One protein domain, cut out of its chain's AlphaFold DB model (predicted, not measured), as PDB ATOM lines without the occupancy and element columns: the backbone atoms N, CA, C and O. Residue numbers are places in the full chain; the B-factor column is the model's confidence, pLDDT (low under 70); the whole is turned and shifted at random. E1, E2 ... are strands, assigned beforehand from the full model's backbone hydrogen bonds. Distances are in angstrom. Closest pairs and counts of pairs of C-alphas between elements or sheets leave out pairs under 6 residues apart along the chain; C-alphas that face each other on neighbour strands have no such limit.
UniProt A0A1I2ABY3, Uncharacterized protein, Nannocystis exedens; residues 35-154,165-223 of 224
ATOM      1  N   PHE A  35     162.402 143.569 151.059       90.62
ATOM      2  CA  PHE A  35     163.754 144.107 151.022       90.62
ATOM      3  C   PHE A  35     163.801 145.599 151.342       90.62
ATOM      4  O   PHE A  35     163.204 146.424 150.656       90.62
ATOM      5  N   ARG A  36     164.645 145.976 152.301       90.50
ATOM      6  CA  ARG A  36     164.958 147.371 152.605       90.50
ATOM      7  C   ARG A  36     166.447 147.556 152.790       90.50
ATOM      8  O   ARG A  36     167.114 146.756 153.436       90.50
ATOM      9  N   ALA A  37     166.962 148.661 152.273       92.38
ATOM     10  CA  ALA A  37     168.315 149.090 152.567       92.38
ATOM     11  C   ALA A  37     168.388 150.611 152.644       92.38
ATOM     12  O   ALA A  37     167.712 151.314 151.896       92.38
ATOM     13  N   GLY A  38     169.226 151.119 153.541       92.00
ATOM     14  CA  GLY A  38     169.373 152.554 153.737       92.00
ATOM     15  C   GLY A  38     170.660 152.926 154.452       92.00
ATOM     16  O   GLY A  38     171.215 152.138 155.216       92.00
ATOM     17  N   LEU A  39     171.120 154.148 154.200       93.31
ATOM     18  CA  LEU A  39     172.296 154.740 154.825       93.31
ATOM     19  C   LEU A  39     171.869 155.939 155.679       93.31
ATOM     20  O   LEU A  39     171.116 156.794 155.212       93.31
ATOM     21  N   GLU A  40     172.354 156.008 156.918       92.62
ATOM     22  CA  GLU A  40     172.041 157.091 157.849       92.62
ATOM     23  C   GLU A  40     173.309 157.666 158.517       92.62
ATOM     24  O   GLU A  40     174.066 156.902 159.111       92.62
ATOM     25  N   PRO A  41     173.519 158.994 158.510       88.94
ATOM     26  CA  PRO A  41     172.746 159.955 157.735       88.94
ATOM     27  C   PRO A  41     172.935 159.713 156.231       88.94
ATOM     28  O   PRO A  41     173.984 159.251 155.784       88.94
ATOM     29  N   MET A  42     171.904 160.026 155.446       84.50
ATOM     30  CA  MET A  42     172.040 160.011 153.993       84.50
ATOM     31  C   MET A  42     173.000 161.136 153.574       84.50
ATOM     32  O   MET A  42     172.865 162.254 154.092       84.50
ATOM     33  N   PRO A  43     173.947 160.893 152.649       83.38
ATOM     34  CA  PRO A  43     174.844 161.929 152.165       83.38
ATOM     35  C   PRO A  43     174.076 163.131 151.623       83.38
ATOM     36  O   PRO A  43     173.041 162.999 150.971       83.38
ATOM     37  N   ARG A  44     174.588 164.332 151.910       80.31
ATOM     38  CA  ARG A  44     173.955 165.588 151.471       80.31
ATOM     39  C   ARG A  44     174.118 165.833 149.978       80.31
ATOM     40  O   ARG A  44     173.337 166.581 149.390       80.31
ATOM     41  N   GLU A  45     175.168 165.274 149.394       84.44
ATOM     42  CA  GLU A  45     175.417 165.369 147.966       84.44
ATOM     43  C   GLU A  45     174.494 164.399 147.210       84.44
ATOM     44  O   GLU A  45     174.310 163.267 147.659       84.44
ATOM     45  N   PRO A  46     173.937 164.791 146.047       84.38
ATOM     46  CA  PRO A  46     173.102 163.911 145.222       84.38
ATOM     47  C   PRO A  46     173.804 162.626 144.770       84.38
ATOM     48  O   PRO A  46     173.150 161.681 144.342       84.38
ATOM     49  N   SER A  47     175.132 162.600 144.823       88.62
ATOM     50  CA  SER A  47     175.963 161.442 144.536       88.62
ATOM     51  C   SER A  47     177.179 161.502 145.441       88.62
ATOM     52  O   SER A  47     177.838 162.537 145.501       88.62
ATOM     53  N   ALA A  48     177.456 160.418 146.157       89.81
ATOM     54  CA  ALA A  48     178.558 160.346 147.106       89.81
ATOM     55  C   ALA A  48     179.251 158.983 147.034       89.81
ATOM     56  O   ALA A  48     178.611 157.955 146.797       89.81
ATOM     57  N   GLU A  49     180.564 158.979 147.265       92.50
ATOM     58  CA  GLU A  49     181.353 157.773 147.519       92.50
ATOM     59  C   GLU A  49     182.020 157.905 148.889       92.50
ATOM     60  O   GLU A  49     182.822 158.808 149.121       92.50
ATOM     61  N   LEU A  50     181.701 156.981 149.787       92.56
ATOM     62  CA  LEU A  50     182.236 156.895 151.133       92.56
ATOM     63  C   LEU A  50     183.158 155.684 151.250       92.56
ATOM     64  O   LEU A  50     182.918 154.619 150.677       92.56
ATOM     65  N   ARG A  51     184.205 155.844 152.057       95.25
ATOM     66  CA  ARG A  51     185.052 154.745 152.523       95.25
ATOM     67  C   ARG A  51     184.864 154.613 154.018       95.25
ATOM     68  O   ARG A  51     185.090 155.585 154.743       95.25
ATOM     69  N   CYS A  52     184.432 153.437 154.446       96.75
ATOM     70  CA  CYS A  52     184.052 153.189 155.826       96.75
ATOM     71  C   CYS A  52     184.618 151.862 156.322       96.75
ATOM     72  O   CYS A  52     184.764 150.926 155.545       96.75
ATOM     73  N   GLU A  53     184.876 151.759 157.619       97.56
ATOM     74  CA  GLU A  53     185.178 150.492 158.289       97.56
ATOM     75  C   GLU A  53     183.975 150.047 159.125       97.56
ATOM     76  O   GLU A  53     183.384 150.857 159.847       97.56
ATOM     77  N   VAL A  54     183.617 148.764 159.060       97.50
ATOM     78  CA  VAL A  54     182.558 148.178 159.893       97.50
ATOM     79  C   VAL A  54     183.051 148.042 161.334       97.50
ATOM     80  O   VAL A  54     183.797 147.124 161.663       97.50
ATOM     81  N   GLN A  55     182.609 148.927 162.224       97.50
ATOM     82  CA  GLN A  55     182.989 148.904 163.641       97.50
ATOM     83  C   GLN A  55     182.233 147.832 164.421       97.50
ATOM     84  O   GLN A  55     182.786 147.165 165.295       97.50
ATOM     85  N   ALA A  56     180.948 147.679 164.120       95.25
ATOM     86  CA  ALA A  56     180.100 146.691 164.758       95.25
ATOM     87  C   ALA A  56     178.972 146.272 163.823       95.25
ATOM     88  O   ALA A  56     178.543 147.033 162.959       95.25
ATOM     89  N   MET A  57     178.458 145.069 164.051       94.56
ATOM     90  CA  MET A  57     177.261 144.564 163.395       94.56
ATOM     91  C   MET A  57     176.265 144.139 164.468       94.56
ATOM     92  O   MET A  57     176.646 143.533 165.473       94.56
ATOM     93  N   ARG A  58     174.993 144.476 164.269       93.62
ATOM     94  CA  ARG A  58     173.880 144.062 165.128       93.62
ATOM     95  C   ARG A  58     172.783 143.429 164.282       93.62
ATOM     96  O   ARG A  58     172.630 143.798 163.121       93.62
ATOM     97  N   GLY A  59     172.017 142.535 164.899       89.69
ATOM     98  CA  GLY A  59     170.916 141.825 164.253       89.69
ATOM     99  C   GLY A  59     171.313 140.443 163.734       89.69
ATOM    100  O   GLY A  59     172.303 139.860 164.188       89.69
ATOM    101  N   ASP A  60     170.516 139.927 162.811       85.88
ATOM    102  CA  ASP A  60     170.638 138.608 162.189       85.88
ATOM    103  C   ASP A  60     170.695 138.748 160.655       85.88
ATOM    104  O   ASP A  60     170.484 139.846 160.149       85.88
ATOM    105  N   PRO A  61     171.009 137.691 159.885       79.69
ATOM    106  CA  PRO A  61     171.142 137.798 158.431       79.69
ATOM    107  C   PRO A  61     169.949 138.425 157.690       79.69
ATOM    108  O   PRO A  61     170.160 139.013 156.635       79.69
ATOM    109  N   GLY A  62     168.722 138.343 158.224       86.38
ATOM    110  CA  GLY A  62     167.528 138.945 157.620       86.38
ATOM    111  C   GLY A  62     167.256 140.388 158.053       86.38
ATOM    112  O   GLY A  62     166.477 141.079 157.404       86.38
ATOM    113  N   SER A  63     167.889 140.875 159.122       92.12
ATOM    114  CA  SER A  63     167.805 142.268 159.575       92.12
ATOM    115  C   SER A  63     169.110 142.669 160.253       92.12
ATOM    116  O   SER A  63     169.402 142.263 161.383       92.12
ATOM    117  N   ARG A  64     169.917 143.477 159.559       91.12
ATOM    118  CA  ARG A  64     171.224 143.944 160.022       91.12
ATOM    119  C   ARG A  64     171.327 145.448 160.096       91.12
ATOM    120  O   ARG A  64     170.862 146.186 159.231       91.12
ATOM    121  N   VAL A  65     172.086 145.871 161.100       96.31
ATOM    122  CA  VAL A  65     172.602 147.231 161.221       96.31
ATOM    123  C   VAL A  65     174.116 147.171 161.354       96.31
ATOM    124  O   VAL A  65     174.639 146.584 162.307       96.31
ATOM    125  N   LEU A  66     174.818 147.784 160.406       96.81
ATOM    126  CA  LEU A  66     176.263 147.959 160.438       96.81
ATOM    127  C   LEU A  66     176.570 149.367 160.942       96.81
ATOM    128  O   LEU A  66     176.147 150.354 160.344       96.81
ATOM    129  N   GLU A  67     177.323 149.452 162.033       97.56
ATOM    130  CA  GLU A  67     177.870 150.704 162.553       97.56
ATOM    131  C   GLU A  67     179.182 150.990 161.814       97.56
ATOM    132  O   GLU A  67     180.121 150.189 161.874       97.56
ATOM    133  N   LEU A  68     179.250 152.112 161.104       97.62
ATOM    134  CA  LEU A  68     180.324 152.436 160.172       97.62
ATOM    135  C   LEU A  68     181.155 153.621 160.668       97.62
ATOM    136  O   LEU A  68     180.625 154.686 160.991       97.62
ATOM    137  N   ALA A  69     182.477 153.462 160.655       96.69
ATOM    138  CA  ALA A  69     183.415 154.567 160.801       96.69
ATOM    139  C   ALA A  69     183.842 155.054 159.414       96.69
ATOM    140  O   ALA A  69     184.698 154.436 158.781       96.69
ATOM    141  N   CYS A  70     183.241 156.143 158.935       93.50
ATOM    142  CA  CYS A  70     183.610 156.784 157.673       93.50
ATOM    143  C   CYS A  70     184.490 158.021 157.925       93.50
ATOM    144  O   CYS A  70     184.527 158.559 159.031       93.50
ATOM    145  N   ALA A  71     185.216 158.472 156.897       84.31
ATOM    146  CA  ALA A  71     186.190 159.563 157.027       84.31
ATOM    147  C   ALA A  71     185.582 160.920 157.439       84.31
ATOM    148  O   ALA A  71     186.252 161.707 158.105       84.31
ATOM    149  N   GLU A  72     184.344 161.203 157.025       79.19
ATOM    150  CA  GLU A  72     183.676 162.488 157.271       79.19
ATOM    151  C   GLU A  72     182.863 162.474 158.568       79.19
ATOM    152  O   GLU A  72     183.060 163.318 159.444       79.19
ATOM    153  N   GLU A  73     181.975 161.492 158.704       88.56
ATOM    154  CA  GLU A  73     181.120 161.293 159.870       88.56
ATOM    155  C   GLU A  73     180.772 159.805 160.037       88.56
ATOM    156  O   GLU A  73     180.805 159.053 159.060       88.56
ATOM    157  N   PRO A  74     180.473 159.337 161.261       93.00
ATOM    158  CA  PRO A  74     179.974 157.980 161.457       93.00
ATOM    159  C   PRO A  74     178.632 157.787 160.742       93.00
ATOM    160  O   PRO A  74     177.788 158.684 160.741       93.00
ATOM    161  N   ALA A  75     178.426 156.597 160.185       95.06
ATOM    162  CA  ALA A  75     177.204 156.244 159.475       95.06
ATOM    163  C   ALA A  75     176.669 154.882 159.930       95.06
ATOM    164  O   ALA A  75     177.353 154.105 160.595       95.06
ATOM    165  N   ARG A  76     175.429 154.583 159.559       96.75
ATOM    166  CA  ARG A  76     174.765 153.302 159.781       96.75
ATOM    167  C   ARG A  76     174.205 152.799 158.465       96.75
ATOM    168  O   ARG A  76     173.488 153.531 157.789       96.75
ATOM    169  N   LEU A  77     174.541 151.563 158.115       96.31
ATOM    170  CA  LEU A  77     173.929 150.850 156.997       96.31
ATOM    171  C   LEU A  77     172.909 149.860 157.556       96.31
ATOM    172  O   LEU A  77     173.271 148.964 158.319       96.31
ATOM    173  N   TYR A  78     171.650 150.031 157.168       95.25
ATOM    174  CA  TYR A  78     170.551 149.129 157.492       95.25
ATOM    175  C   TYR A  78     170.268 148.247 156.286       95.25
ATOM    176  O   TYR A  78     170.211 148.756 155.164       95.25
ATOM    177  N   VAL A  79     170.090 146.949 156.515       94.06
ATOM    178  CA  VAL A  79     169.701 145.977 155.491       94.06
ATOM    179  C   VAL A  79     168.688 145.027 156.106       94.06
ATOM    180  O   VAL A  79     168.973 144.401 157.120       94.06
ATOM    181  N   GLU A  80     167.521 144.907 155.494       93.62
ATOM    182  CA  GLU A  80     166.494 143.947 155.876       93.62
ATOM    183  C   GLU A  80     166.047 143.184 154.636       93.62
ATOM    184  O   GLU A  80     165.847 143.784 153.579       93.62
ATOM    185  N   ALA A  81     165.918 141.869 154.743       92.19
ATOM    186  CA  ALA A  81     165.530 141.013 153.637       92.19
ATOM    187  C   ALA A  81     164.839 139.742 154.137       92.19
ATOM    188  O   ALA A  81     165.333 139.076 155.047       92.19
ATOM    189  N   ASP A  82     163.732 139.381 153.493       90.94
ATOM    190  CA  ASP A  82     163.025 138.120 153.722       90.94
ATOM    191  C   ASP A  82     162.730 137.456 152.366       90.94
ATOM    192  O   ASP A  82     162.129 138.101 151.497       90.94
ATOM    193  N   PRO A  83     163.180 136.211 152.113       90.25
ATOM    194  CA  PRO A  83     164.005 135.359 152.975       90.25
ATOM    195  C   PRO A  83     165.393 135.941 153.242       90.25
ATOM    196  O   PRO A  83     166.009 136.539 152.360       90.25
ATOM    197  N   ALA A  84     165.914 135.706 154.445       90.38
ATOM    198  CA  ALA A  84     167.272 136.104 154.795       90.38
ATOM    199  C   ALA A  84     168.302 135.478 153.825       90.38
ATOM    200  O   ALA A  84     168.196 134.283 153.515       90.38
ATOM    201  N   PRO A  85     169.306 136.239 153.350       88.94
ATOM    202  CA  PRO A  85     170.403 135.671 152.578       88.94
ATOM    203  C   PRO A  85     171.192 134.652 153.429       88.94
ATOM    204  O   PRO A  85     171.329 134.845 154.639       88.94
ATOM    205  N   PRO A  86     171.736 133.578 152.824       85.38
ATOM    206  CA  PRO A  86     172.554 132.592 153.537       85.38
ATOM    207  C   PRO A  86     173.786 133.196 154.239       85.38
ATOM    208  O   PRO A  86     174.045 132.874 155.398       85.38
ATOM    209  N   ASP A  87     174.504 134.086 153.543       84.94
ATOM    210  CA  ASP A  87     175.627 134.899 154.036       84.94
ATOM    211  C   ASP A  87     175.755 136.150 153.156       84.94
ATOM    212  O   ASP A  87     175.893 136.045 151.940       84.94
ATOM    213  N   ASP A  88     175.751 137.333 153.756       83.75
ATOM    214  CA  ASP A  88     175.842 138.623 153.060       83.75
ATOM    215  C   ASP A  88     177.277 139.143 152.899       83.75
ATOM    216  O   ASP A  88     177.497 140.214 152.327       83.75
ATOM    217  N   GLY A  89     178.273 138.386 153.368       89.38
ATOM    218  CA  GLY A  89     179.687 138.713 153.230       89.38
ATOM    219  C   GLY A  89     180.145 139.915 154.058       89.38
ATOM    220  O   GLY A  89     181.288 140.352 153.890       89.38
ATOM    221  N   PHE A  90     179.293 140.457 154.937       92.56
ATOM    222  CA  PHE A  90     179.667 141.537 155.841       92.56
ATOM    223  C   PHE A  90     180.423 141.006 157.063       92.56
ATOM    224  O   PHE A  90     180.009 140.054 157.728       92.56
ATOM    225  N   ALA A  91     181.524 141.671 157.413       92.56
ATOM    226  CA  ALA A  91     182.339 141.327 158.571       92.56
ATOM    227  C   ALA A  91     182.766 142.562 159.376       92.56
ATOM    228  O   ALA A  91     183.011 143.637 158.834       92.56
ATOM    229  N   ALA A  92     182.912 142.402 160.694       93.88
ATOM    230  CA  ALA A  92     183.493 143.441 161.543       93.88
ATOM    231  C   ALA A  92     184.979 143.651 161.198       93.88
ATOM    232  O   ALA A  92     185.708 142.687 160.963       93.88
ATOM    233  N   GLY A  93     185.422 144.908 161.178       95.75
ATOM    234  CA  GLY A  93     186.752 145.322 160.727       95.75
ATOM    235  C   GLY A  93     186.929 145.329 159.204       95.75
ATOM    236  O   GLY A  93     188.029 145.584 158.720       95.75
ATOM    237  N   GLN A  94     185.879 145.031 158.432       96.19
ATOM    238  CA  GLN A  94     185.927 145.092 156.975       96.19
ATOM    239  C   GLN A  94     185.879 146.543 156.498       96.19
ATOM    240  O   GLN A  94     185.051 147.336 156.952       96.19
ATOM    241  N   GLU A  95     186.736 146.873 155.538       96.94
ATOM    242  CA  GLU A  95     186.644 148.121 154.789       96.94
ATOM    243  C   GLU A  95     185.611 147.993 153.664       96.94
ATOM    244  O   GLU A  95     185.649 147.052 152.863       96.94
ATOM    245  N   LEU A  96     184.719 148.977 153.591       96.50
ATOM    246  CA  LEU A  96     183.650 149.096 152.614       96.50
ATOM    247  C   LEU A  96     183.836 150.348 151.758       96.50
ATOM    248  O   LEU A  96     184.167 151.430 152.256       96.50
ATOM    249  N   ARG A  97     183.543 150.212 150.465       95.19
ATOM    250  CA  ARG A  97     183.270 151.331 149.564       95.19
ATOM    251  C   ARG A  97     181.766 151.420 149.355       95.19
ATOM    252  O   ARG A  97     181.161 150.498 148.815       95.19
ATOM    253  N   ILE A  98     181.174 152.529 149.779       94.31
ATOM    254  CA  ILE A  98     179.738 152.773 149.678       94.31
ATOM    255  C   ILE A  98     179.525 153.898 148.683       94.31
ATOM    256  O   ILE A  98     179.989 155.011 148.901       94.31
ATOM    257  N   ARG A  99     178.807 153.626 147.601       93.00
ATOM    258  CA  ARG A  99     178.354 154.651 146.669       93.00
ATOM    259  C   ARG A  99     176.852 154.817 146.815       93.00
ATOM    260  O   ARG A  99     176.129 153.823 146.830       93.00
ATOM    261  N   SER A 100     176.385 156.054 146.901       91.94
ATOM    262  CA  SER A 100     174.959 156.374 146.971       91.94
ATOM    263  C   SER A 100     174.599 157.454 145.967       91.94
ATOM    264  O   SER A 100     175.373 158.389 145.773       91.94
ATOM    265  N   ILE A 101     173.415 157.352 145.374       91.62
ATOM    266  CA  ILE A 101     172.829 158.398 144.537       91.62
ATOM    267  C   ILE A 101     171.435 158.694 145.080       91.62
ATOM    268  O   ILE A 101     170.668 157.769 145.331       91.62
ATOM    269  N   VAL A 102     171.122 159.975 145.245       89.75
ATOM    270  CA  VAL A 102     169.816 160.475 145.672       89.75
ATOM    271  C   VAL A 102     169.338 161.459 144.613       89.75
ATOM    272  O   VAL A 102     169.942 162.515 144.409       89.75
ATOM    273  N   ALA A 103     168.258 161.117 143.920       86.38
ATOM    274  CA  ALA A 103     167.653 161.974 142.910       86.38
ATOM    275  C   ALA A 103     166.234 162.379 143.327       86.38
ATOM    276  O   ALA A 103     165.564 161.629 144.033       86.38
ATOM    277  N   PRO A 104     165.732 163.540 142.873       80.56
ATOM    278  CA  PRO A 104     164.315 163.851 143.009       80.56
ATOM    279  C   PRO A 104     163.474 162.732 142.378       80.56
ATOM    280  O   PRO A 104     163.709 162.385 141.215       80.56
ATOM    281  N   GLY A 105     162.537 162.173 143.147       69.62
ATOM    282  CA  GLY A 105     161.557 161.207 142.655       69.62
ATOM    283  C   GLY A 105     160.467 161.880 141.817       69.62
ATOM    284  O   GLY A 105     160.335 163.108 141.797       69.62
ATOM    285  N   GLU A 106     159.677 161.076 141.102       63.69
ATOM    286  CA  GLU A 106     158.495 161.571 140.373       63.69
ATOM    287  C   GLU A 106     157.339 161.929 141.324       63.69
ATOM    288  O   GLU A 106     156.551 162.835 141.040       63.69
ATOM    289  N   ALA A 107     157.271 161.265 142.482       55.53
ATOM    290  CA  ALA A 107     156.409 161.644 143.592       55.53
ATOM    291  C   ALA A 107     157.081 162.736 144.441       55.53
ATOM    292  O   ALA A 107     158.272 162.690 144.732       55.53
ATOM    293  N   VAL A 108     156.301 163.731 144.871       48.94
ATOM    294  CA  VAL A 108     156.792 164.916 145.605       48.94
ATOM    295  C   VAL A 108     157.330 164.573 147.010       48.94
ATOM    296  O   VAL A 108     157.971 165.422 147.629       48.94
ATOM    297  N   SER A 109     157.074 163.367 147.530       52.31
ATOM    298  CA  SER A 109     157.341 163.007 148.929       52.31
ATOM    299  C   SER A 109     158.620 162.216 149.189       52.31
ATOM    300  O   SER A 109     159.157 162.391 150.277       52.31
ATOM    301  N   ASP A 110     159.151 161.441 148.235       70.56
ATOM    302  CA  ASP A 110     160.310 160.573 148.489       70.56
ATOM    303  C   ASP A 110     161.313 160.584 147.318       70.56
ATOM    304  O   ASP A 110     160.914 160.494 146.154       70.56
ATOM    305  N   PRO A 111     162.622 160.761 147.587       81.31
ATOM    306  CA  PRO A 111     163.644 160.727 146.548       81.31
ATOM    307  C   PRO A 111     163.880 159.299 146.042       81.31
ATOM    308  O   PRO A 111     163.779 158.338 146.802       81.31
ATOM    309  N   ASP A 112     164.305 159.176 144.784       86.81
ATOM    310  CA  ASP A 112     164.878 157.924 144.296       86.81
ATOM    311  C   ASP A 112     166.270 157.744 144.916       86.81
ATOM    312  O   ASP A 112     167.111 158.648 144.853       86.81
ATOM    313  N   VAL A 113     166.527 156.573 145.490       89.25
ATOM    314  CA  VAL A 113     167.777 156.225 146.163       89.25
ATOM    315  C   VAL A 113     168.383 154.987 145.523       89.25
ATOM    316  O   VAL A 113     167.744 153.944 145.410       89.25
ATOM    317  N   TRP A 114     169.664 155.079 145.182       92.50
ATOM    318  CA  TRP A 114     170.484 153.937 144.795       92.50
ATOM    319  C   TRP A 114     171.632 153.786 145.770       92.50
ATOM    320  O   TRP A 114     172.307 154.763 146.096       92.50
ATOM    321  N   LEU A 115     171.888 152.554 146.195       93.38
ATOM    322  CA  LEU A 115     172.983 152.219 147.091       93.38
ATOM    323  C   LEU A 115     173.787 151.063 146.509       93.38
ATOM    324  O   LEU A 115     173.227 150.071 146.050       93.38
ATOM    325  N   ARG A 116     175.109 151.187 146.535       94.50
ATOM    326  CA  ARG A 116     176.045 150.137 146.145       94.50
ATOM    327  C   ARG A 116     177.117 150.027 147.211       94.50
ATOM    328  O   ARG A 116     177.752 151.023 147.543       94.50
ATOM    329  N   VAL A 117     177.340 148.819 147.703       95.00
ATOM    330  CA  VAL A 117     178.351 148.520 148.713       95.00
ATOM    331  C   VAL A 117     179.269 147.430 148.190       95.00
ATOM    332  O   VAL A 117     178.824 146.355 147.782       95.00
ATOM    333  N   GLU A 118     180.559 147.727 148.213       95.25
ATOM    334  CA  GLU A 118     181.633 146.823 147.825       95.25
ATOM    335  C   GLU A 118     182.617 146.664 148.980       95.25
ATOM    336  O   GLU A 118     182.784 147.576 149.793       95.25
ATOM    337  N   ASP A 119     183.311 145.531 149.029       94.69
ATOM    338  CA  ASP A 119     184.485 145.386 149.887       94.69
ATOM    339  C   ASP A 119     185.707 146.146 149.324       94.69
ATOM    340  O   ASP A 119     185.695 146.693 148.215       94.69
ATOM    341  N   ALA A 120     186.809 146.162 150.077       91.06
ATOM    342  CA  ALA A 120     188.070 146.769 149.637       91.06
ATOM    343  C   ALA A 120     188.646 146.172 148.336       91.06
ATOM    344  O   ALA A 120     189.402 146.848 147.631       91.06
ATOM    345  N   GLY A 121     188.302 144.921 148.013       91.12
ATOM    346  CA  GLY A 121     188.691 144.229 146.786       91.12
ATOM    347  C   GLY A 121     187.813 144.566 145.577       91.12
ATOM    348  O   GLY A 121     188.142 144.156 144.463       91.12
ATOM    349  N   GLY A 122     186.731 145.325 145.770       90.31
ATOM    350  CA  GLY A 122     185.749 145.646 144.736       90.31
ATOM    351  C   GLY A 122     184.718 144.539 144.504       90.31
ATOM    352  O   GLY A 122     184.022 144.561 143.488       90.31
ATOM    353  N   ALA A 123     184.614 143.556 145.401       90.69
ATOM    354  CA  ALA A 123     183.540 142.579 145.336       90.69
ATOM    355  C   ALA A 123     182.237 143.224 145.813       90.69
ATOM    356  O   ALA A 123     182.184 143.827 146.883       90.69
ATOM    357  N   LEU A 124     181.175 143.069 145.025       92.38
ATOM    358  CA  LEU A 124     179.846 143.531 145.404       92.38
ATOM    359  C   LEU A 124     179.320 142.738 146.608       92.38
ATOM    360  O   LEU A 124     179.335 141.504 146.573       92.38
ATOM    361  N   LEU A 125     178.821 143.457 147.613       94.56
ATOM    362  CA  LEU A 125     178.136 142.907 148.789       94.56
ATOM    363  C   LEU A 125     176.644 143.246 148.778       94.56
ATOM    364  O   LEU A 125     175.814 142.394 149.071       94.56
ATOM    365  N   LEU A 126     176.306 144.482 148.401       94.62
ATOM    366  CA  LEU A 126     174.933 144.977 148.355       94.62
ATOM    367  C   LEU A 126     174.741 145.912 147.161       94.62
ATOM    368  O   LEU A 126     175.553 146.808 146.924       94.62
ATOM    369  N   ALA A 127     173.630 145.758 146.456       94.12
ATOM    370  CA  ALA A 127     173.083 146.776 145.575       94.12
ATOM    371  C   ALA A 127     171.589 146.945 145.848       94.12
ATOM    372  O   ALA A 127     170.866 145.960 145.955       94.12
ATOM    373  N   ALA A 128     171.130 148.187 145.938       92.94
ATOM    374  CA  ALA A 128     169.737 148.516 146.194       92.94
ATOM    375  C   ALA A 128     169.277 149.680 145.315       92.94
ATOM    376  O   ALA A 128     170.065 150.579 145.000       92.94
ATOM    377  N   ALA A 129     167.997 149.660 144.956       90.69
ATOM    378  CA  ALA A 129     167.296 150.769 144.323       90.69
ATOM    379  C   ALA A 129     165.902 150.906 144.945       90.69
ATOM    380  O   ALA A 129     165.176 149.918 145.044       90.69
ATOM    381  N   VAL A 130     165.548 152.120 145.358       87.00
ATOM    382  CA  VAL A 130     164.257 152.470 145.959       87.00
ATOM    383  C   VAL A 130     163.748 153.736 145.282       87.00
ATOM    384  O   VAL A 130     164.447 154.744 145.296       87.00
ATOM    385  N   GLY A 131     162.559 153.701 144.689       82.56
ATOM    386  CA  GLY A 131     161.932 154.871 144.064       82.56
ATOM    387  C   GLY A 131     161.259 154.552 142.732       82.56
ATOM    388  O   GLY A 131     161.050 153.394 142.388       82.56
ATOM    389  N   ALA A 132     160.923 155.568 141.943       76.06
ATOM    390  CA  ALA A 132     160.195 155.403 140.682       76.06
ATOM    391  C   ALA A 132     161.026 154.735 139.573       76.06
ATOM    392  O   ALA A 132     160.491 154.224 138.587       76.06
ATOM    393  N   ARG A 133     162.356 154.740 139.712       80.50
ATOM    394  CA  ARG A 133     163.294 154.248 138.700       80.50
ATOM    395  C   ARG A 133     164.273 153.259 139.300       80.50
ATOM    396  O   ARG A 133     164.858 153.498 140.349       80.50
ATOM    397  N   VAL A 134     164.537 152.191 138.555       82.12
ATOM    398  CA  VAL A 134     165.602 151.245 138.901       82.12
ATOM    399  C   VAL A 134     166.959 151.677 138.364       82.12
ATOM    400  O   VAL A 134     167.971 151.431 139.010       82.12
ATOM    401  N   ASP A 135     167.016 152.375 137.231       83.50
ATOM    402  CA  ASP A 135     168.282 152.831 136.654       83.50
ATOM    403  C   ASP A 135     168.712 154.183 137.243       83.50
ATOM    404  O   ASP A 135     167.934 155.142 137.199       83.50
ATOM    405  N   PRO A 136     169.951 154.305 137.755       83.50
ATOM    406  CA  PRO A 136     170.438 155.565 138.295       83.50
ATOM    407  C   PRO A 136     170.706 156.593 137.187       83.50
ATOM    408  O   PRO A 136     171.106 156.232 136.074       83.50
ATOM    409  N   PRO A 137     170.604 157.897 137.498       81.94
ATOM    410  CA  PRO A 137     170.782 158.974 136.523       81.94
ATOM    411  C   PRO A 137     172.204 159.088 135.944       81.94
ATOM    412  O   PRO A 137     172.383 159.694 134.891       81.94
ATOM    413  N   GLU A 138     173.222 158.527 136.602       75.62
ATOM    414  CA  GLU A 138     174.631 158.682 136.203       75.62
ATOM    415  C   GLU A 138     175.108 157.695 135.114       75.62
ATOM    416  O   GLU A 138     176.182 157.886 134.543       75.62
ATOM    417  N   GLY A 139     174.310 156.671 134.775       66.31
ATOM    418  CA  GLY A 139     174.586 155.710 133.696       66.31
ATOM    419  C   GLY A 139     175.790 154.763 133.894       66.31
ATOM    420  O   GLY A 139     176.526 154.835 134.875       66.31
ATOM    421  N   GLY A 140     175.961 153.839 132.931       55.34
ATOM    422  CA  GLY A 140     177.151 153.046 132.538       55.34
ATOM    423  C   GLY A 140     178.003 152.303 133.584       55.34
ATOM    424  O   GLY A 140     178.267 151.116 133.418       55.34
ATOM    425  N   GLY A 141     178.485 152.987 134.621       65.81
ATOM    426  CA  GLY A 141     179.423 152.449 135.615       65.81
ATOM    427  C   GLY A 141     178.762 151.844 136.853       65.81
ATOM    428  O   GLY A 141     179.407 151.097 137.582       65.81
ATOM    429  N   TRP A 142     177.482 152.135 137.089       75.50
ATOM    430  CA  TRP A 142     176.737 151.554 138.209       75.50
ATOM    431  C   TRP A 142     176.399 150.072 137.997       75.50
ATOM    432  O   TRP A 142     176.338 149.300 138.949       75.50
ATOM    433  N   ALA A 143     176.226 149.685 136.730       71.06
ATOM    434  CA  ALA A 143     175.690 148.396 136.308       71.06
ATOM    435  C   ALA A 143     176.764 147.307 136.059       71.06
ATOM    436  O   ALA A 143     176.548 146.350 135.316       71.06
ATOM    437  N   ALA A 144     177.961 147.441 136.629       74.50
ATOM    438  CA  ALA A 144     178.968 146.376 136.619       74.50
ATOM    439  C   ALA A 144     179.186 145.900 138.059       74.50
ATOM    440  O   ALA A 144     179.302 146.758 138.915       74.50
ATOM    441  N   PRO A 145     179.249 144.600 138.388       77.81
ATOM    442  CA  PRO A 145     179.129 143.472 137.477       77.81
ATOM    443  C   PRO A 145     177.675 143.099 137.140       77.81
ATOM    444  O   PRO A 145     177.490 142.112 136.440       77.81
ATOM    445  N   PHE A 146     176.653 143.816 137.615       82.38
ATOM    446  CA  PHE A 146     175.245 143.482 137.365       82.38
ATOM    447  C   PHE A 146     174.494 144.614 136.670       82.38
ATOM    448  O   PHE A 146     174.613 145.763 137.067       82.38
ATOM    449  N   ALA A 147     173.640 144.285 135.712       85.50
ATOM    450  CA  ALA A 147     172.658 145.203 135.161       85.50
ATOM    451  C   ALA A 147     171.260 144.711 135.521       85.50
ATOM    452  O   ALA A 147     170.985 143.515 135.446       85.50
ATOM    453  N   TRP A 148     170.367 145.627 135.861       87.06
ATOM    454  CA  TRP A 148     168.940 145.353 135.913       87.06
ATOM    455  C   TRP A 148     168.219 146.292 134.952       87.06
ATOM    456  O   TRP A 148     168.781 147.294 134.517       87.06
ATOM    457  N   ARG A 149     166.982 145.970 134.602       87.19
ATOM    458  CA  ARG A 149     166.074 146.890 133.916       87.19
ATOM    459  C   ARG A 149     164.643 146.496 134.203       87.19
ATOM    460  O   ARG A 149     164.351 145.321 134.441       87.19
ATOM    461  N   GLU A 150     163.748 147.459 134.079       86.50
ATOM    462  CA  GLU A 150     162.323 147.173 134.045       86.50
ATOM    463  C   GLU A 150     161.984 146.163 132.939       86.50
ATOM    464  O   GLU A 150     162.399 146.298 131.784       86.50
ATOM    465  N   ALA A 151     161.223 145.135 133.307       85.62
ATOM    466  CA  ALA A 151     160.680 144.148 132.392       85.62
ATOM    467  C   ALA A 151     159.172 144.355 132.194       85.62
ATOM    468  O   ALA A 151     158.474 144.950 133.020       85.62
ATOM    469  N   ALA A 152     158.663 143.829 131.077       81.50
ATOM    470  CA  ALA A 152     157.242 143.892 130.764       81.50
ATOM    471  C   ALA A 152     156.412 143.217 131.867       81.50
ATOM    472  O   ALA A 152     156.713 142.094 132.276       81.50
ATOM    473  N   SER A 153     155.347 143.889 132.305       76.44
ATOM    474  CA  SER A 153     154.408 143.324 133.270       76.44
ATOM    475  C   SER A 153     153.623 142.165 132.657       76.44
ATOM    476  O   SER A 153     153.214 142.215 131.491       76.44
ATOM    477  N   THR A 154     153.408 141.103 133.433       72.88
ATOM    478  CA  THR A 154     152.674 139.916 132.975       72.88
ATOM    479  C   THR A 154     151.688 139.433 134.022       72.88
ATOM    480  O   THR A 154     151.839 139.694 135.214       72.88
ATOM    481  N   SER A 165     145.003 143.651 137.945       60.19
ATOM    482  CA  SER A 165     146.214 143.372 138.723       60.19
ATOM    483  C   SER A 165     147.314 142.744 137.862       60.19
ATOM    484  O   SER A 165     147.388 141.529 137.712       60.19
ATOM    485  N   ARG A 166     148.194 143.564 137.275       68.62
ATOM    486  CA  ARG A 166     149.428 143.085 136.622       68.62
ATOM    487  C   ARG A 166     150.615 143.233 137.562       68.62
ATOM    488  O   ARG A 166     150.797 144.295 138.156       68.62
ATOM    489  N   ARG A 167     151.476 142.216 137.617       74.75
ATOM    490  CA  ARG A 167     152.748 142.314 138.338       74.75
ATOM    491  C   ARG A 167     153.808 142.894 137.431       74.75
ATOM    492  O   ARG A 167     153.976 142.442 136.294       74.75
ATOM    493  N   GLY A 168     154.517 143.898 137.920       79.69
ATOM    494  CA  GLY A 168     155.747 144.300 137.272       79.69
ATOM    495  C   GLY A 168     156.871 143.324 137.568       79.69
ATOM    496  O   GLY A 168     156.758 142.423 138.404       79.69
ATOM    497  N   ALA A 169     157.945 143.494 136.814       85.12
ATOM    498  CA  ALA A 169     159.099 142.628 136.878       85.12
ATOM    499  C   ALA A 169     160.379 143.408 136.584       85.12
ATOM    500  O   ALA A 169     160.340 144.489 135.983       85.12
ATOM    501  N   LEU A 170     161.501 142.809 136.962       89.06
ATOM    502  CA  LEU A 170     162.844 143.246 136.623       89.06
ATOM    503  C   LEU A 170     163.591 142.110 135.927       89.06
ATOM    504  O   LEU A 170     163.563 140.966 136.380       89.06
ATOM    505  N   ASP A 171     164.256 142.432 134.821       90.50
ATOM    506  CA  ASP A 171     165.282 141.566 134.244       90.50
ATOM    507  C   ASP A 171     166.606 141.909 134.932       90.50
ATOM    508  O   ASP A 171     167.055 143.050 134.842       90.50
ATOM    509  N   LEU A 172     167.237 140.934 135.579       91.19
ATOM    510  CA  LEU A 172     168.557 141.023 136.195       91.19
ATOM    511  C   LEU A 172     169.563 140.198 135.383       91.19
ATOM    512  O   LEU A 172     169.318 139.044 135.035       91.19
ATOM    513  N   GLN A 173     170.731 140.774 135.130       89.06
ATOM    514  CA  GLN A 173     171.869 140.114 134.507       89.06
ATOM    515  C   GLN A 173     173.122 140.372 135.340       89.06
ATOM    516  O   GLN A 173     173.598 141.499 135.414       89.06
ATOM    517  N   LEU A 174     173.700 139.319 135.912       85.69
ATOM    518  CA  LEU A 174     175.017 139.348 136.552       85.69
ATOM    519  C   LEU A 174     176.103 138.930 135.557       85.69
ATOM    520  O   LEU A 174     175.876 138.079 134.700       85.69
ATOM    521  N   SER A 175     177.297 139.502 135.670       79.75
ATOM    522  CA  SER A 175     178.468 139.050 134.916       79.75
ATOM    523  C   SER A 175     178.820 137.637 135.376       79.75
ATOM    524  O   SER A 175     179.127 137.445 136.547       79.75
ATOM    525  N   GLY A 176     178.750 136.662 134.470       71.56
ATOM    526  CA  GLY A 176     179.016 135.246 134.762       71.56
ATOM    527  C   GLY A 176     177.760 134.371 134.812       71.56
ATOM    528  O   GLY A 176     177.787 133.276 134.268       71.56
ATOM    529  N   GLY A 177     176.632 134.885 135.310       77.31
ATOM    530  CA  GLY A 177     175.416 134.089 135.525       77.31
ATOM    531  C   GLY A 177     174.391 134.101 134.382       77.31
ATOM    532  O   GLY A 177     174.448 134.903 133.444       77.31
ATOM    533  N   ALA A 178     173.386 133.229 134.499       85.44
ATOM    534  CA  ALA A 178     172.205 133.266 133.637       85.44
ATOM    535  C   ALA A 178     171.343 134.514 133.930       85.44
ATOM    536  O   ALA A 178     171.259 134.936 135.087       85.44
ATOM    537  N   PRO A 179     170.683 135.100 132.913       88.94
ATOM    538  CA  PRO A 179     169.698 136.151 133.137       88.94
ATOM    539  C   PRO A 179     168.549 135.628 133.999       88.94
ATOM    540  O   PRO A 179     168.068 134.509 133.806       88.94
ATOM    541  N   LEU A 180     168.079 136.472 134.907       90.94
ATOM    542  CA  LEU A 180     167.002 136.183 135.839       90.94
ATOM    543  C   LEU A 180     165.881 137.205 135.646       90.94
ATOM    544  O   LEU A 180     166.143 138.395 135.504       90.94
ATOM    545  N   ARG A 181     164.626 136.753 135.669       90.56
ATOM    546  CA  ARG A 181     163.465 137.641 135.761       90.56
ATOM    547  C   ARG A 181     162.833 137.501 137.135       90.56
ATOM    548  O   ARG A 181     162.432 136.402 137.504       90.56
ATOM    549  N   LEU A 182     162.721 138.616 137.842       88.50
ATOM    550  CA  LEU A 182     162.098 138.706 139.159       88.50
ATOM    551  C   LEU A 182     160.781 139.453 139.039       88.50
ATOM    552  O   LEU A 182     160.713 140.487 138.378       88.50
ATOM    553  N   TYR A 183     159.745 138.929 139.676       86.38
ATOM    554  CA  TYR A 183     158.422 139.540 139.725       86.38
ATOM    555  C   TYR A 183     158.190 140.232 141.066       86.38
ATOM    556  O   TYR A 183     158.847 139.927 142.056       86.38
ATOM    557  N   ASP A 184     157.227 141.144 141.090       84.06
ATOM    558  CA  ASP A 184     156.741 141.777 142.316       84.06
ATOM    559  C   ASP A 184     156.433 140.757 143.433       84.06
ATOM    560  O   ASP A 184     155.662 139.806 143.223       84.06
ATOM    561  N   GLY A 185     157.035 140.972 144.606       83.81
ATOM    562  CA  GLY A 185     156.956 140.113 145.785       83.81
ATOM    563  C   GLY A 185     157.773 138.822 145.694       83.81
ATOM    564  O   GLY A 185     157.430 137.858 146.373       83.81
ATOM    565  N   THR A 186     158.805 138.747 144.846       87.38
ATOM    566  CA  THR A 186     159.623 137.528 144.684       87.38
ATOM    567  C   THR A 186     161.092 137.748 145.012       87.38
ATOM    568  O   THR A 186     161.626 138.853 144.898       87.38
ATOM    569  N   SER A 187     161.756 136.658 145.388       90.56
ATOM    570  CA  SER A 187     163.203 136.584 145.531       90.56
ATOM    571  C   SER A 187     163.755 135.366 144.795       90.56
ATOM    572  O   SER A 187     163.038 134.402 144.511       90.56
ATOM    573  N   SER A 188     165.034 135.410 144.428       91.75
ATOM    574  CA  SER A 188     165.706 134.268 143.811       91.75
ATOM    575  C   SER A 188     167.220 134.360 143.943       91.75
ATOM    576  O   SER A 188     167.785 135.454 143.986       91.75
ATOM    577  N   ALA A 189     167.878 133.202 143.948       91.44
ATOM    578  CA  ALA A 189     169.325 133.128 143.830       91.44
ATOM    579  C   ALA A 189     169.765 133.609 142.438       91.44
ATOM    580  O   ALA A 189     169.133 133.309 141.422       91.44
ATOM    581  N   ALA A 190     170.861 134.354 142.388       89.69
ATOM    582  CA  ALA A 190     171.361 135.008 141.193       89.69
ATOM    583  C   ALA A 190     172.891 134.888 141.094       89.69
ATOM    584  O   ALA A 190     173.602 134.822 142.096       89.69
ATOM    585  N   GLY A 191     173.403 134.894 139.860       86.12
ATOM    586  CA  GLY A 191     174.835 134.749 139.584       86.12
ATOM    587  C   GLY A 191     175.311 133.295 139.593       86.12
ATOM    588  O   GLY A 191     174.509 132.362 139.666       86.12
ATOM    589  N   ASP A 192     176.624 133.112 139.478       82.62
ATOM    590  CA  ASP A 192     177.248 131.788 139.476       82.62
ATOM    591  C   ASP A 192     177.010 131.086 140.811       82.62
ATOM    592  O   ASP A 192     177.251 131.665 141.869       82.62
ATOM    593  N   GLU A 193     176.491 129.857 140.749       82.38
ATOM    594  CA  GLU A 193     176.194 129.008 141.915       82.38
ATOM    595  C   GLU A 193     175.300 129.668 142.989       82.38
ATOM    596  O   GLU A 193     175.224 129.178 144.110       82.38
ATOM    597  N   GLY A 194     174.578 130.743 142.646       80.62
ATOM    598  CA  GLY A 194     173.745 131.479 143.599       80.62
ATOM    599  C   GLY A 194     174.525 132.412 144.526       80.62
ATOM    600  O   GLY A 194     174.062 132.671 145.628       80.62
ATOM    601  N   ALA A 195     175.670 132.944 144.080       88.00
ATOM    602  CA  ALA A 195     176.519 133.863 144.850       88.00
ATOM    603  C   ALA A 195     175.827 135.151 145.350       88.00
ATOM    604  O   ALA A 195     176.434 135.905 146.121       88.00
ATOM    605  N   PHE A 196     174.602 135.428 144.894       92.50
ATOM    606  CA  PHE A 196     173.752 136.522 145.350       92.50
ATOM    607  C   PHE A 196     172.302 136.068 145.550       92.50
ATOM    608  O   PHE A 196     171.818 135.184 144.847       92.50
ATOM    609  N   MET A 197     171.580 136.748 146.436       93.56
ATOM    610  CA  MET A 197     170.123 136.704 146.543       93.56
ATOM    611  C   MET A 197     169.543 138.030 146.054       93.56
ATOM    612  O   MET A 197     169.962 139.102 146.491       93.56
ATOM    613  N   ALA A 198     168.597 137.952 145.123       93.56
ATOM    614  CA  ALA A 198     167.918 139.101 144.542       93.56
ATOM    615  C   ALA A 198     166.462 139.171 145.016       93.56
ATOM    616  O   ALA A 198     165.813 138.134 145.143       93.56
ATOM    617  N   TYR A 199     165.953 140.385 145.226       92.62
ATOM    618  CA  TYR A 199     164.658 140.677 145.842       92.62
ATOM    619  C   TYR A 199     163.920 141.773 145.071       92.62
ATOM    620  O   TYR A 199     164.530 142.757 144.645       92.62
ATOM    621  N   VAL A 200     162.601 141.627 144.940       89.44
ATOM    622  CA  VAL A 200     161.690 142.664 144.439       89.44
ATOM    623  C   VAL A 200     160.484 142.734 145.371       89.44
ATOM    624  O   VAL A 200     159.607 141.879 145.285       89.44
ATOM    625  N   GLU A 201     160.446 143.730 146.260       83.94
ATOM    626  CA  GLU A 201     159.341 143.915 147.225       83.94
ATOM    627  C   GLU A 201     158.144 144.619 146.584       83.94
ATOM    628  O   GLU A 201     157.005 144.192 146.753       83.94
ATOM    629  N   ALA A 202     158.413 145.693 145.841       71.31
ATOM    630  CA  ALA A 202     157.400 146.476 145.156       71.31
ATOM    631  C   ALA A 202     157.840 146.701 143.712       71.31
ATOM    632  O   ALA A 202     158.913 147.239 143.453       71.31
ATOM    633  N   ALA A 203     157.022 146.260 142.765       59.28
ATOM    634  CA  ALA A 203     157.138 146.598 141.351       59.28
ATOM    635  C   ALA A 203     155.754 146.682 140.693       59.28
ATOM    636  O   ALA A 203     155.595 146.290 139.537       59.28
ATOM    637  N   ARG A 204     154.714 147.131 141.403       59.66
ATOM    638  CA  ARG A 204     153.341 147.123 140.869       59.66
ATOM    639  C   ARG A 204     153.217 147.987 139.619       59.66
ATOM    640  O   ARG A 204     153.700 149.110 139.576       59.66
ATOM    641  N   ALA A 205     152.565 147.462 138.585       60.12
ATOM    642  CA  ALA A 205     152.259 148.259 137.405       60.12
ATOM    643  C   ALA A 205     151.170 149.294 137.736       60.12
ATOM    644  O   ALA A 205     150.248 148.977 138.491       60.12
ATOM    645  N   ASP A 206     151.250 150.483 137.129       56.69
ATOM    646  CA  ASP A 206     150.182 151.485 137.181       56.69
ATOM    647  C   ASP A 206     148.828 150.828 136.906       56.69
ATOM    648  O   ASP A 206     148.612 150.210 135.854       56.69
ATOM    649  N   LEU A 207     147.887 151.021 137.826       54.91
ATOM    650  CA  LEU A 207     146.483 150.800 137.520       54.91
ATOM    651  C   LEU A 207     146.053 151.922 136.563       54.91
ATOM    652  O   LEU A 207     146.182 153.099 136.933       54.91
ATOM    653  N   PRO A 208     145.552 151.618 135.349       48.59
ATOM    654  CA  PRO A 208     145.110 152.644 134.413       48.59
ATOM    655  C   PRO A 208     144.106 153.598 135.075       48.59
ATOM    656  O   PRO A 208     143.026 153.186 135.484       48.59
ATOM    657  N   GLY A 209     144.462 154.883 135.184       52.75
ATOM    658  CA  GLY A 209     143.612 155.912 135.795       52.75
ATOM    659  C   GLY A 209     143.713 156.059 137.320       52.75
ATOM    660  O   GLY A 209     142.985 156.884 137.870       52.75
ATOM    661  N   SER A 210     144.605 155.326 137.999       57.16
ATOM    662  CA  SER A 210     144.843 155.488 139.447       57.16
ATOM    663  C   SER A 210     145.592 156.770 139.803       57.16
ATOM    664  O   SER A 210     145.365 157.333 140.869       57.16
ATOM    665  N   GLY A 211     146.466 157.247 138.912       53.34
ATOM    666  CA  GLY A 211     147.326 158.399 139.185       53.34
ATOM    667  C   GLY A 211     148.398 158.140 140.254       53.34
ATOM    668  O   GLY A 211     149.066 159.089 140.654       53.34
ATOM    669  N   CYS A 212     148.561 156.895 140.711       53.72
ATOM    670  CA  CYS A 212     149.656 156.486 141.584       53.72
ATOM    671  C   CYS A 212     150.870 156.137 140.716       53.72
ATOM    672  O   CYS A 212     150.705 155.299 139.832       53.72
ATOM    673  N   PRO A 213     152.045 156.750 140.933       57.06
ATOM    674  CA  PRO A 213     153.254 156.373 140.218       57.06
ATOM    675  C   PRO A 213     153.719 154.980 140.651       57.06
ATOM    676  O   PRO A 213     153.538 154.570 141.800       57.06
ATOM    677  N   ARG A 214     154.343 154.257 139.725       66.19
ATOM    678  CA  ARG A 214     155.017 152.994 140.010       66.19
ATOM    679  C   ARG A 214     156.257 153.232 140.861       66.19
ATOM    680  O   ARG A 214     157.155 153.953 140.445       66.19
ATOM    681  N   GLU A 215     156.329 152.556 142.000       73.38
ATOM    682  CA  GLU A 215     157.518 152.513 142.848       73.38
ATOM    683  C   GLU A 215     158.177 151.136 142.756       73.38
ATOM    684  O   GLU A 215     157.511 150.095 142.754       73.38
ATOM    685  N   PHE A 216     159.501 151.155 142.644       77.56
ATOM    686  CA  PHE A 216     160.366 149.997 142.650       77.56
ATOM    687  C   PHE A 216     161.160 149.934 143.945       77.56
ATOM    688  O   PHE A 216     161.805 150.904 144.341       77.56
ATOM    689  N   VAL A 217     161.171 148.751 144.545       86.62
ATOM    690  CA  VAL A 217     162.090 148.392 145.620       86.62
ATOM    691  C   VAL A 217     162.813 147.124 145.199       86.62
ATOM    692  O   VAL A 217     162.207 146.056 145.084       86.62
ATOM    693  N   PHE A 218     164.108 147.261 144.926       90.75
ATOM    694  CA  PHE A 218     164.986 146.179 144.504       90.75
ATOM    695  C   PHE A 218     166.183 146.049 145.443       90.75
ATOM    696  O   PHE A 218     166.802 147.049 145.816       90.75
ATOM    697  N   GLY A 219     166.555 144.801 145.719       92.75
ATOM    698  CA  GLY A 219     167.763 144.448 146.447       92.75
ATOM    699  C   GLY A 219     168.527 143.305 145.801       92.75
ATOM    700  O   GLY A 219     167.942 142.354 145.294       92.75
ATOM    701  N   LEU A 220     169.850 143.377 145.861       93.25
ATOM    702  CA  LEU A 220     170.767 142.288 145.562       93.25
ATOM    703  C   LEU A 220     171.795 142.221 146.686       93.25
ATOM    704  O   LEU A 220     172.553 143.171 146.874       93.25
ATOM    705  N   ILE A 221     171.830 141.110 147.410       93.75
ATOM    706  CA  ILE A 221     172.756 140.874 148.522       93.75
ATOM    707  C   ILE A 221     173.654 139.696 148.154       93.75
ATOM    708  O   ILE A 221     173.200 138.772 147.480       93.75
ATOM    709  N   ALA A 222     174.923 139.710 148.556       90.81
ATOM    710  CA  ALA A 222     175.758 138.514 148.490       90.81
ATOM    711  C   ALA A 222     175.104 137.336 149.248       90.81
ATOM    712  O   ALA A 222     174.271 137.535 150.131       90.81
ATOM    713  N   ALA A 223     175.432 136.113 148.829       85.81
ATOM    714  CA  ALA A 223     174.873 134.863 149.351       85.81
ATOM    715  C   ALA A 223     175.936 133.750 149.309       85.81
ATOM    716  O   ALA A 223     175.821 132.817 148.515       85.81
TER     717      ALA A 223
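What this domain is: This is residues 35 to 154 and 165 to 223 of the 224 residues of an uncharacterized protein of Nannocystis exedens (UniProt A0A1I2ABY3). One long antiparallel sheet folds back on itself at the bent strand E2, with the small leaf E1, E4, E3 over part of the large leaf E5, E6, E7, E13, E12, E11; a second, small sheet E8, E9, E10 partly covers the other side of the large leaf, near its E12 end. The large leaf is thus the middle of three layers, and the link of residues 203 to 215 reaches as far as 30 A from the mean of the C-alphas. The printed part has 179 residues with no named helix and thirteen named strands, E1 to E13 in order along the chain, and its class is all strand. The large sheet has the order E1, E4, E3, E2, E5, E6, E7, E13, E12, E11 and the small one E8, E9, E10, both antiparallel throughout. The whole is compact, with a radius of gyration of the C-alphas of 15.8 A and spans of 49 by 39 by 31 A.

Where its parts are: In the large sheet, E1 is residues 35 to 40, with C-alpha 35 at (163.754, 144.107, 151.022). E2, residues 47 to 60, is the longest strand by residues and measures 29.3 A; it bends by 86 degrees at residue 55. E3 is residues 63 to 70, 21.5 A, and E4 residues 75 to 82, 23.7 A. E5, residues 95 to 103, measures 26.3 A, E6, residues 112 to 119, 23.9 A, and E7, residues 124 to 131, 21.2 A. E11 is residues 186 to 190, E12 residues 196 to 202, and E13 residues 216 to 222, with C-alpha 222 at (175.758, 138.514, 148.490). In the small sheet, E8 is residues 146 to 154, 23.3 A, beginning at C-alpha 146 (175.245, 143.482, 137.365); E9 is residues 167 to 174, 22.5 A, and E10 residues 180 to 183, 10.0 A.

How they stand to each other: The large sheet is twisted and curled like part of a barrel, a folded sheet whose two leaves face each other with E2 as the hinge. E2 and E3 form a hairpin, with N 58 and O 65 at 2.9 A, while E2 and E5 have N 50 and O 98 at 2.8 A. E1 and E4 have N 36 and O 80 at 2.8 A. E7 and E13 have N 127 and O 220 at 2.8 A, and the hairpin E12 and E13 has N 199 and O 219 at 2.8 A. E2 E3 E4, E5 E6 E7 and E11 E12 E13 are meanders, each strand the antiparallel neighbour of the one before. E1 E2 E3 E4 and E2 E3 E4 E5 are Greek keys, four strands in a row with three in a meander and the first the antiparallel neighbour of the fourth. Between the leaves, the closest C-alphas of E1 and E13 are those of Phe 35 and Gly 219, 6.1 A apart. The two sheets form a sandwich, two sheets face to face, the facing parts 10.1 A centre to centre. The closest C-alphas of E10 and E12 are those of Tyr 183 and Val 200, 6.5 A apart. In the small sheet, E8 and E9 have N 149 and O 171 at 2.9 A, and the hairpin E9 and E10 has N 170 and O 182 at 2.8 A. E3 and E8 are apart.

The domain as a whole: The two C-alphas farthest apart, those of Gly 93 and Gly 209, are 50.9 A from each other. Residues 155 to 164 are not printed, and C-alphas 154 and 165 are 9.3 A apart across this cut, in the link E8 to E9. The links E4 to E5, E7 to E8 and E12 to E13 are long. Mean pLDDT of the printed part is 84.7; residues 105 to 109, 139 to 141, 165 to 166 and 203 to 214 are under 70.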